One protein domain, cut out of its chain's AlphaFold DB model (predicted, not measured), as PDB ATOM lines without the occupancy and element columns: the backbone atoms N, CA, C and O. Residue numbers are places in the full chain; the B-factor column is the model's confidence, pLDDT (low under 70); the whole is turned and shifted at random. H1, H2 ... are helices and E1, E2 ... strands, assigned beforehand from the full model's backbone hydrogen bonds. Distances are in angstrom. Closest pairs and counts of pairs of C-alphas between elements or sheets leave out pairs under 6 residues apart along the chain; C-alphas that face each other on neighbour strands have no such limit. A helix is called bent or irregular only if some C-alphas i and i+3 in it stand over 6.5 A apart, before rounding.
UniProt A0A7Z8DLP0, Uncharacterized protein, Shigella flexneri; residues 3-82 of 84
ATOM      1  N   ILE A   3     226.863 204.045 211.808       92.31
ATOM      2  CA  ILE A   3     226.709 205.170 210.881       92.31
ATOM      3  C   ILE A   3     225.690 204.774 209.828       92.31
ATOM      4  O   ILE A   3     225.742 203.667 209.291       92.31
ATOM      5  N   ASP A   4     224.789 205.691 209.518       92.00
ATOM      6  CA  ASP A   4     223.969 205.606 208.332       92.00
ATOM      7  C   ASP A   4     224.509 206.475 207.198       92.00
ATOM      8  O   ASP A   4     225.157 207.499 207.406       92.00
ATOM      9  N   TYR A   5     224.274 206.031 205.969       92.75
ATOM     10  CA  TYR A   5     224.748 206.741 204.795       92.75
ATOM     11  C   TYR A   5     223.815 206.561 203.606       92.75
ATOM     12  O   TYR A   5     223.158 205.534 203.426       92.75
ATOM     13  N   LEU A   6     223.784 207.594 202.766       93.38
ATOM     14  CA  LEU A   6     223.126 207.548 201.470       93.38
ATOM     15  C   LEU A   6     224.091 206.966 200.444       93.38
ATOM     16  O   LEU A   6     225.276 207.318 200.417       93.38
ATOM     17  N   HIS A   7     223.567 206.128 199.554       94.12
ATOM     18  CA  HIS A   7     224.323 205.740 198.378       94.12
ATOM     19  C   HIS A   7     224.548 206.970 197.491       94.12
ATOM     20  O   HIS A   7     223.632 207.771 197.297       94.12
ATOM     21  N   ARG A   8     225.747 207.129 196.918       92.38
ATOM     22  CA  ARG A   8     226.096 208.315 196.107       92.38
ATOM     23  C   ARG A   8     225.094 208.596 194.974       92.38
ATOM     24  O   ARG A   8     224.728 209.742 194.748       92.38
ATOM     25  N   ASP A   9     224.588 207.547 194.325       92.88
ATOM     26  CA  ASP A   9     223.576 207.631 193.258       92.88
ATOM     27  C   ASP A   9     222.210 208.150 193.747       92.88
ATOM     28  O   ASP A   9     221.415 208.644 192.950       92.88
ATOM     29  N   PHE A  10     221.924 208.048 195.047       91.75
ATOM     30  CA  PHE A  10     220.687 208.545 195.643       91.75
ATOM     31  C   PHE A  10     220.786 210.013 196.081       91.75
ATOM     32  O   PHE A  10     219.763 210.683 196.194       91.75
ATOM     33  N   VAL A  11     221.997 210.553 196.261       88.12
ATOM     34  CA  VAL A  11     222.223 211.945 196.697       88.12
ATOM     35  C   VAL A  11     221.482 212.976 195.831       88.12
ATOM     36  O   VAL A  11     220.797 213.825 196.407       88.12
ATOM     37  N   PRO A  12     221.506 212.908 194.481       84.19
ATOM     38  CA  PRO A  12     220.764 213.858 193.651       84.19
ATOM     39  C   PRO A  12     219.248 213.775 193.863       84.19
ATOM     40  O   PRO A  12     218.552 214.781 193.776       84.19
ATOM     41  N   ILE A  13     218.728 212.581 194.156       84.00
ATOM     42  CA  ILE A  13     217.298 212.342 194.382       84.00
ATOM     43  C   ILE A  13     216.896 212.867 195.762       84.00
ATOM     44  O   ILE A  13     215.904 213.582 195.876       84.00
ATOM     45  N   ALA A  14     217.691 212.580 196.794       78.56
ATOM     46  CA  ALA A  14     217.470 213.069 198.154       78.56
ATOM     47  C   ALA A  14     217.479 214.605 198.218       78.56
ATOM     48  O   ALA A  14     216.611 215.201 198.855       78.56
ATOM     49  N   ALA A  15     218.404 215.247 197.496       72.19
ATOM     50  CA  ALA A  15     218.468 216.703 197.392       72.19
ATOM     51  C   ALA A  15     217.203 217.311 196.756       72.19
ATOM     52  O   ALA A  15     216.773 218.388 197.160       72.19
ATOM     53  N   LEU A  16     216.583 216.615 195.794       69.56
ATOM     54  CA  LEU A  16     215.343 217.052 195.141       69.56
ATOM     55  C   LEU A  16     214.082 216.749 195.969       69.56
ATOM     56  O   LEU A  16     213.095 217.474 195.862       69.56
ATOM     57  N   GLN A  17     214.087 215.685 196.777       67.88
ATOM     58  CA  GLN A  17     212.912 215.238 197.538       67.88
ATOM     59  C   GLN A  17     212.756 215.880 198.921       67.88
ATOM     60  O   GLN A  17     211.685 215.778 199.516       67.88
ATOM     61  N   ALA A  18     213.763 216.594 199.419       60.53
ATOM     62  CA  ALA A  18     213.702 217.280 200.711       60.53
ATOM     63  C   ALA A  18     212.804 218.544 200.734       60.53
ATOM     64  O   ALA A  18     212.710 219.246 201.745       60.53
ATOM     65  N   GLY A  19     212.087 218.825 199.642       62.16
ATOM     66  CA  GLY A  19     211.185 219.969 199.540       62.16
ATOM     67  C   GLY A  19     211.958 221.295 199.614       62.16
ATOM     68  O   GLY A  19     213.014 221.410 198.998       62.16
ATOM     69  N   PRO A  20     211.473 222.324 200.336       56.50
ATOM     70  CA  PRO A  20     212.188 223.599 200.456       56.50
ATOM     71  C   PRO A  20     213.458 223.503 201.319       56.50
ATOM     72  O   PRO A  20     214.265 224.431 201.323       56.50
ATOM     73  N   ALA A  21     213.636 222.409 202.066       60.25
ATOM     74  CA  ALA A  21     214.844 222.168 202.831       60.25
ATOM     75  C   ALA A  21     215.895 221.565 201.898       60.25
ATOM     76  O   ALA A  21     215.837 220.390 201.561       60.25
ATOM     77  N   VAL A  22     216.876 222.360 201.476       61.31
ATOM     78  CA  VAL A  22     218.057 221.806 200.810       61.31
ATOM     79  C   VAL A  22     218.806 220.978 201.849       61.31
ATOM     80  O   VAL A  22     219.406 221.531 202.771       61.31
ATOM     81  N   LEU A  23     218.758 219.653 201.727       62.34
ATOM     82  CA  LEU A  23     219.658 218.804 202.496       62.34
ATOM     83  C   LEU A  23     221.090 219.136 202.047       62.34
ATOM     84  O   LEU A  23     221.370 219.046 200.851       62.34
ATOM     85  N   PRO A  24     222.016 219.497 202.958       70.25
ATOM     86  CA  PRO A  24     223.401 219.829 202.618       70.25
ATOM     87  C   PRO A  24     224.222 218.564 202.310       70.25
ATOM     88  O   PRO A  24     225.392 218.458 202.668       70.25
ATOM     89  N   VAL A  25     223.597 217.566 201.687       70.31
ATOM     90  CA  VAL A  25     224.234 216.313 201.305       70.31
ATOM     91  C   VAL A  25     224.960 216.569 199.993       70.31
ATOM     92  O   VAL A  25     224.360 216.605 198.922       70.31
ATOM     93  N   THR A  26     226.266 216.789 200.087       71.88
ATOM     94  CA  THR A  26     227.139 217.049 198.933       71.88
ATOM     95  C   THR A  26     227.763 215.778 198.366       71.88
ATOM     96  O   THR A  26     228.311 215.804 197.266       71.88
ATOM     97  N   THR A  27     227.685 214.664 199.097       80.75
ATOM     98  CA  THR A  27     228.260 213.375 198.707       80.75
ATOM     99  C   THR A  27     227.549 212.212 199.405       80.75
ATOM    100  O   THR A  27     226.779 212.410 200.343       80.75
ATOM    101  N   GLY A  28     227.813 210.998 198.931       88.69
ATOM    102  CA  GLY A  28     227.384 209.735 199.523       88.69
ATOM    103  C   GLY A  28     228.458 208.674 199.299       88.69
ATOM    104  O   GLY A  28     229.495 208.960 198.702       88.69
ATOM    105  N   PHE A  29     228.202 207.450 199.748       92.50
ATOM    106  CA  PHE A  29     229.198 206.373 199.751       92.50
ATOM    107  C   PHE A  29     228.666 205.160 199.004       92.50
ATOM    108  O   PHE A  29     227.483 204.836 199.109       92.50
ATOM    109  N   GLN A  30     229.510 204.489 198.221       90.94
ATOM    110  CA  GLN A  30     229.085 203.269 197.534       90.94
ATOM    111  C   GLN A  30     229.011 202.095 198.519       90.94
ATOM    112  O   GLN A  30     228.156 201.219 198.385       90.94
ATOM    113  N   ARG A  31     229.907 202.070 199.511       90.25
ATOM    114  CA  ARG A  31     230.027 200.991 200.498       90.25
ATOM    115  C   ARG A  31     230.455 201.524 201.861       90.25
ATOM    116  O   ARG A  31     231.025 202.609 201.948       90.25
ATOM    117  N   ALA A  32     230.216 200.737 202.907       89.94
ATOM    118  CA  ALA A  32     230.560 201.096 204.278       89.94
ATOM    119  C   ALA A  32     232.066 201.320 204.490       89.94
ATOM    120  O   ALA A  32     232.446 202.173 205.285       89.94
ATOM    121  N   GLU A  33     232.931 200.611 203.763       88.94
ATOM    122  CA  GLU A  33     234.391 200.717 203.909       88.94
ATOM    123  C   GLU A  33     234.924 202.105 203.522       88.94
ATOM    124  O   GLU A  33     235.986 202.514 203.977       88.94
ATOM    125  N   GLU A  34     234.175 202.867 202.720       90.25
ATOM    126  CA  GLU A  34     234.534 204.242 202.360       90.25
ATOM    127  C   GLU A  34     234.298 205.233 203.519       90.25
ATOM    128  O   GLU A  34     234.880 206.317 203.522       90.25
ATOM    129  N   LEU A  35     233.468 204.871 204.509       86.38
ATOM    130  CA  LEU A  35     233.234 205.669 205.723       86.38
ATOM    131  C   LEU A  35     234.334 205.488 206.769       86.38
ATOM    132  O   LEU A  35     234.564 206.376 207.590       86.38
ATOM    133  N   ALA A  36     234.957 204.314 206.781       83.31
ATOM    134  CA  ALA A  36     235.939 203.919 207.773       83.31
ATOM    135  C   ALA A  36     236.980 203.023 207.087       83.31
ATOM    136  O   ALA A  36     236.868 201.796 207.159       83.31
ATOM    137  N   PRO A  37     237.942 203.622 206.364       74.75
ATOM    138  CA  PRO A  37     238.959 202.854 205.662       74.75
ATOM    139  C   PRO A  37     239.775 202.021 206.664       74.75
ATOM    140  O   PRO A  37     239.920 202.395 207.828       74.75
ATOM    141  N   GLU A  38     240.262 200.854 206.237       69.31
ATOM    142  CA  GLU A  38     240.887 199.862 207.134       69.31
ATOM    143  C   GLU A  38     242.104 200.419 207.897       69.31
ATOM    144  O   GLU A  38     242.386 200.007 209.021       69.31
ATOM    145  N   ASP A  39     242.797 201.407 207.331       78.00
ATOM    146  CA  ASP A  39     243.915 202.113 207.965       78.00
ATOM    147  C   ASP A  39     243.496 202.977 209.168       78.00
ATOM    148  O   ASP A  39     244.328 203.299 210.017       78.00
ATOM    149  N   ALA A  40     242.206 203.296 209.296       80.81
ATOM    150  CA  ALA A  40     241.633 203.952 210.465       80.81
ATOM    151  C   ALA A  40     241.394 202.988 211.645       80.81
ATOM    152  O   ALA A  40     240.929 203.423 212.701       80.81
ATOM    153  N   GLY A  41     241.699 201.691 211.494       86.81
ATOM    154  CA  GLY A  41     241.543 200.684 212.547       86.81
ATOM    155  C   GLY A  41     240.087 200.312 212.817       86.81
ATOM    156  O   GLY A  41     239.746 199.890 213.924       86.81
ATOM    157  N   PHE A  42     239.212 200.476 211.827       89.31
ATOM    158  CA  PHE A  42     237.811 200.084 211.903       89.31
ATOM    159  C   PHE A  42     237.528 198.954 210.920       89.31
ATOM    160  O   PHE A  42     238.031 198.940 209.802       89.31
ATOM    161  N   ARG A  43     236.673 198.017 211.328       89.38
ATOM    162  CA  ARG A  43     236.132 196.983 210.437       89.38
ATOM    163  C   ARG A  43     234.615 197.033 210.419       89.38
ATOM    164  O   ARG A  43     233.993 197.128 211.480       89.38
ATOM    165  N   THR A  44     234.016 196.901 209.240       91.06
ATOM    166  CA  THR A  44     232.574 196.677 209.109       91.06
ATOM    167  C   THR A  44     232.232 195.302 209.682       91.06
ATOM    168  O   THR A  44     232.740 194.284 209.219       91.06
ATOM    169  N   VAL A  45     231.371 195.251 210.696       92.88
ATOM    170  CA  VAL A  45     230.895 193.986 211.291       92.88
ATOM    171  C   VAL A  45     229.480 193.633 210.866       92.88
ATOM    172  O   VAL A  45     229.083 192.471 210.914       92.88
ATOM    173  N   ARG A  46     228.703 194.633 210.447       93.50
ATOM    174  CA  ARG A  46     227.350 194.436 209.938       93.50
ATOM    175  C   ARG A  46     226.970 195.587 209.024       93.50
ATOM    176  O   ARG A  46     227.249 196.735 209.349       93.50
ATOM    177  N   GLN A  47     226.262 195.274 207.948       94.38
ATOM    178  CA  GLN A  47     225.593 196.250 207.098       94.38
ATOM    179  C   GLN A  47     224.178 195.759 206.802       94.38
ATOM    180  O   GLN A  47     223.955 194.555 206.656       94.38
ATOM    181  N   TRP A  48     223.221 196.679 206.739       95.25
ATOM    182  CA  TRP A  48     221.871 196.394 206.261       95.25
ATOM    183  C   TRP A  48     221.246 197.630 205.609       95.25
ATOM    184  O   TRP A  48     221.768 198.737 205.714       95.25
ATOM    185  N   GLU A  49     220.132 197.421 204.912       96.69
ATOM    186  CA  GLU A  49     219.509 198.400 204.015       96.69
ATOM    187  C   GLU A  49     218.043 198.624 204.440       96.69
ATOM    188  O   GLU A  49     217.135 198.089 203.811       96.69
ATOM    189  N   PRO A  50     217.772 199.360 205.538       95.88
ATOM    190  CA  PRO A  50     216.437 199.411 206.147       95.88
ATOM    191  C   PRO A  50     215.491 200.418 205.474       95.88
ATOM    192  O   PRO A  50     214.449 200.753 206.034       95.88
ATOM    193  N   PHE A  51     215.839 200.960 204.303       94.56
ATOM    194  CA  PHE A  51     215.114 202.093 203.723       94.56
ATOM    195  C   PHE A  51     213.627 201.781 203.513       94.56
ATOM    196  O   PHE A  51     212.766 202.532 203.968       94.56
ATOM    197  N   GLY A  52     213.301 200.642 202.902       95.00
ATOM    198  CA  GLY A  52     211.924 200.207 202.673       95.00
ATOM    199  C   GLY A  52     211.157 199.785 203.927       95.00
ATOM    200  O   GLY A  52     209.953 199.519 203.846       95.00
ATOM    201  N   GLU A  53     211.814 199.737 205.087       96.31
ATOM    202  CA  GLU A  53     211.173 199.467 206.375       96.31
ATOM    203  C   GLU A  53     210.534 200.730 206.972       96.31
ATOM    204  O   GLU A  53     209.606 200.617 207.772       96.31
ATOM    205  N   PHE A  54     210.955 201.933 206.551       91.94
ATOM    206  CA  PHE A  54     210.454 203.192 207.117       91.94
ATOM    207  C   PHE A  54     208.984 203.469 206.791       91.94
ATOM    208  O   PHE A  54     208.239 203.965 207.636       91.94
ATOM    209  N   SER A  55     208.548 203.182 205.562       94.69
ATOM    210  CA  SER A  55     207.139 203.260 205.165       94.69
ATOM    211  C   SER A  55     206.889 202.544 203.837       94.69
ATOM    212  O   SER A  55     207.815 202.222 203.098       94.69
ATOM    213  N   GLU A  56     205.617 202.361 203.481       95.88
ATOM    214  CA  GLU A  56     205.221 201.832 202.168       95.88
ATOM    215  C   GLU A  56     205.732 202.702 201.003       95.88
ATOM    216  O   GLU A  56     206.126 202.184 199.960       95.88
ATOM    217  N   ALA A  57     205.781 204.027 201.184       92.88
ATOM    218  CA  ALA A  57     206.331 204.931 200.175       92.88
ATOM    219  C   ALA A  57     207.839 204.700 199.975       92.88
ATOM    220  O   ALA A  57     208.296 204.619 198.835       92.88
ATOM    221  N   HIS A  58     208.594 204.520 201.066       94.06
ATOM    222  CA  HIS A  58     210.020 204.192 200.988       94.06
ATOM    223  C   HIS A  58     210.251 202.826 200.345       94.06
ATOM    224  O   HIS A  58     211.162 202.686 199.537       94.06
ATOM    225  N   ARG A  59     209.403 201.836 200.645       96.31
ATOM    226  CA  ARG A  59     209.491 200.495 200.052       96.31
ATOM    227  C   ARG A  59     209.348 200.522 198.535       96.31
ATOM    228  O   ARG A  59     210.121 199.877 197.834       96.31
ATOM    229  N   ARG A  60     208.372 201.279 198.025       95.69
ATOM    230  CA  ARG A  60     208.169 201.454 196.578       95.69
ATOM    231  C   ARG A  60     209.351 202.170 195.940       95.69
ATOM    232  O   ARG A  60     209.896 201.673 194.962       95.69
ATOM    233  N   LEU A  61     209.788 203.275 196.547       93.94
ATOM    234  CA  LEU A  61     210.948 204.028 196.076       93.94
ATOM    235  C   LEU A  61     212.200 203.149 196.023       93.94
ATOM    236  O   LEU A  61     212.925 203.181 195.035       93.94
ATOM    237  N   GLU A  62     212.454 202.358 197.065       96.12
ATOM    238  CA  GLU A  62     213.584 201.435 197.108       96.12
ATOM    239  C   GLU A  62     213.500 200.380 196.009       96.12
ATOM    240  O   GLU A  62     214.509 200.109 195.363       96.12
ATOM    241  N   GLY A  63     212.320 199.802 195.775       97.25
ATOM    242  CA  GLY A  63     212.113 198.832 194.701       97.25
ATOM    243  C   GLY A  63     212.429 199.416 193.323       97.25
ATOM    244  O   GLY A  63     213.191 198.821 192.553       97.25
ATOM    245  N   ASP A  64     211.912 200.610 193.036       96.12
ATOM    246  CA  ASP A  64     212.166 201.321 191.779       96.12
ATOM    247  C   ASP A  64     213.652 201.687 191.639       96.12
ATOM    248  O   ASP A  64     214.269 201.477 190.589       96.12
ATOM    249  N   PHE A  65     214.256 202.185 192.719       95.38
ATOM    250  CA  PHE A  65     215.660 202.575 192.753       95.38
ATOM    251  C   PHE A  65     216.585 201.369 192.550       95.38
ATOM    252  O   PHE A  65     217.468 201.415 191.695       95.38
ATOM    253  N   ARG A  66     216.345 200.250 193.245       97.06
ATOM    254  CA  ARG A  66     217.102 199.000 193.072       97.06
ATOM    255  C   ARG A  66     216.970 198.442 191.663       97.06
ATOM    256  O   ARG A  66     217.964 197.997 191.103       97.06
ATOM    257  N   THR A  67     215.782 198.507 191.065       97.56
ATOM    258  CA  THR A  67     215.569 198.074 189.673       97.56
ATOM    259  C   THR A  67     216.432 198.878 188.697       97.56
ATOM    260  O   THR A  67     216.940 198.331 187.720       97.56
ATOM    261  N   ARG A  68     216.631 200.173 188.967       96.25
ATOM    262  CA  ARG A  68     217.404 201.079 188.110       96.25
ATOM    263  C   ARG A  68     218.913 201.050 188.375       96.25
ATOM    264  O   ARG A  68     219.681 201.195 187.428       96.25
ATOM    265  N   HIS A  69     219.328 200.899 189.630       94.88
ATOM    266  CA  HIS A  69     220.714 201.106 190.069       94.88
ATOM    267  C   HIS A  69     221.404 199.837 190.600       94.88
ATOM    268  O   HIS A  69     222.626 199.787 190.686       94.88
ATOM    269  N   GLY A  70     220.649 198.787 190.936       95.88
ATOM    270  CA  GLY A  70     221.186 197.512 191.427       95.88
ATOM    271  C   GLY A  70     221.567 197.483 192.914       95.88
ATOM    272  O   GLY A  70     222.085 196.471 193.377       95.88
ATOM    273  N   HIS A  71     221.306 198.548 193.677       94.19
ATOM    274  CA  HIS A  71     221.618 198.650 195.110       94.19
ATOM    275  C   HIS A  71     220.579 199.507 195.854       94.19
ATOM    276  O   HIS A  71     219.764 200.188 195.226       94.19
ATOM    277  N   ALA A  72     220.591 199.482 197.190       95.06
ATOM    278  CA  ALA A  72     219.715 200.320 198.011       95.06
ATOM    279  C   ALA A  72     220.082 201.816 197.931       95.06
ATOM    280  O   ALA A  72     221.241 202.152 197.669       95.06
ATOM    281  N   PRO A  73     219.130 202.729 198.200       94.56
ATOM    282  CA  PRO A  73     219.407 204.165 198.295       94.56
ATOM    283  C   PRO A  73     220.102 204.570 199.607       94.56
ATOM    284  O   PRO A  73     220.723 205.630 199.678       94.56
ATOM    285  N   TYR A  74     219.996 203.740 200.646       93.94
ATOM    286  CA  TYR A  74     220.433 204.027 202.010       93.94
ATOM    287  C   TYR A  74     220.841 202.738 202.714       93.94
ATOM    288  O   TYR A  74     220.201 201.697 202.533       93.94
ATOM    289  N   ALA A  75     221.869 202.825 203.546       96.00
ATOM    290  CA  ALA A  75     222.338 201.717 204.354       96.00
ATOM    291  C   ALA A  75     222.789 202.188 205.737       96.00
ATOM    292  O   ALA A  75     223.129 203.351 205.950       96.00
ATOM    293  N   VAL A  76     222.808 201.243 206.673       95.50
ATOM    294  CA  VAL A  76     223.371 201.414 208.009       95.50
ATOM    295  C   VAL A  76     224.503 200.415 208.176       95.50
ATOM    296  O   VAL A  76     224.343 199.226 207.882       95.50
ATOM    297  N   ALA A  77     225.644 200.900 208.654       95.50
ATOM    298  CA  ALA A  77     226.830 200.108 208.915       95.50
ATOM    299  C   ALA A  77     227.224 200.180 210.393       95.50
ATOM    300  O   ALA A  77     227.263 201.250 211.007       95.50
ATOM    301  N   CYS A  78     227.543 199.019 210.958       94.75
ATOM    302  CA  CYS A  78     228.182 198.887 212.255       94.75
ATOM    303  C   CYS A  78     229.672 198.620 212.058       94.75
ATOM    304  O   CYS A  78     230.048 197.684 211.351       94.75
ATOM    305  N   PHE A  79     230.493 199.390 212.762       92.75
ATOM    306  CA  PHE A  79     231.942 199.261 212.788       92.75
ATOM    307  C   PHE A  79     232.430 198.891 214.187       92.75
ATOM    308  O   PHE A  79     231.992 199.497 215.171       92.75
ATOM    309  N   ASP A  80     233.385 197.971 214.254       92.81
ATOM    310  CA  ASP A  80     234.178 197.695 215.454       92.81
ATOM    311  C   ASP A  80     235.596 198.236 215.295       92.81
ATOM    312  O   ASP A  80     236.114 198.314 214.180       92.81
ATOM    313  N   LEU A  81     236.235 198.555 216.422       89.88
ATOM    314  CA  LEU A  81     237.673 198.800 216.464       89.88
ATOM    315  C   LEU A  81     238.408 197.480 216.220       89.88
ATOM    316  O   LEU A  81     238.156 196.480 216.900       89.88
ATOM    317  N   GLN A  82     239.325 197.476 215.261       83.31
ATOM    318  CA  GLN A  82     240.293 196.403 215.116       83.31
ATOM    319  C   GLN A  82     241.244 196.477 216.313       83.31
ATOM    320  O   GLN A  82     241.827 197.524 216.593       83.31
TER     321      GLN A  82
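What this domain is: This is residues 3 to 82 of the 84 residues of an uncharacterized protein of Shigella flexneri (UniProt A0A7Z8DLP0). A narrow sheet of three strands makes one end of an elongated body, with E3 in the middle between the short strand E1 and E2; the two helices lie toward the other end, where H1 grazes the sheet and H2 lies beyond it. From H1 a long link with no named element, residues 18 to 41, runs back to the far end of the sheet where E2 begins, and residues 16 to 21 stick out. The printed part has 80 residues with two named helices and three named strands, along the chain E1, H1, E2, H2, E3; the sheet's order is E1, E3, E2, antiparallel throughout, and the class is mixed, helices and strands. It is only just compact, close to loose, with a radius of gyration of the C-alphas of 13.6 A and spans of 39 by 24 by 20 A.

Where its parts are: E1, residues 3 to 6, begins at C-alpha 3 (226.709, 205.170, 210.881) and is 10.3 A long. H1, residues 8 to 17, is 15.0 A long and only just irregular, with C-alphas 9 and 12 6.8 A apart. E2, residues 42 to 48, is 17.3 A long. H2, residues 56 to 69, begins at C-alpha 56 (205.221, 201.832, 202.168) and is 19.7 A long. E3, residues 74 to 81, is 23.1 A long and ends at C-alpha 81 (237.673, 198.800, 216.464).

How they stand to each other: E1 and E3 are antiparallel neighbours at 148 degrees; C-alphas 4 and 76 face each other at 4.2 A, and N 5 and O 75 are within hydrogen-bond range at 2.9 A. On the other side of E3, E2 is its antiparallel neighbour at 147 degrees, with N 45 and O 78 at 2.8 A and N 78 and O 46 at 2.8 A. The edge strands E1 and E2 are apart. E1, H1 and E2 form a split strand-helix-strand unit, two strands running the same way with E3 between them in the sheet, and its crossover is right-handed. H1 only grazes the sheet, with its residues 8 to 14. H2 is not on the sheet. H1 and H2 are close but not clearly touching, their closest C-alphas, those of Asp 9 and His 69, being 7.8 A apart; they run opposite ways at a steep tilt of 43 degrees. In H2 every O i to N i+4 pair is within hydrogen-bond range; in H1 4 of 6 are.

The domain as a whole: The C-alphas farthest apart, those of Pro 20 and Gln 82, are 41.8 A apart. The printed part has no cut. The link from H1 to E2, 24 residues, is long; the link from E2 to H2 is short, and those from E1 to H1 and from H2 to E3 are tight. The mean pLDDT of the printed part is 87.5, and residues 16 to 23 and residue 38 are under 70.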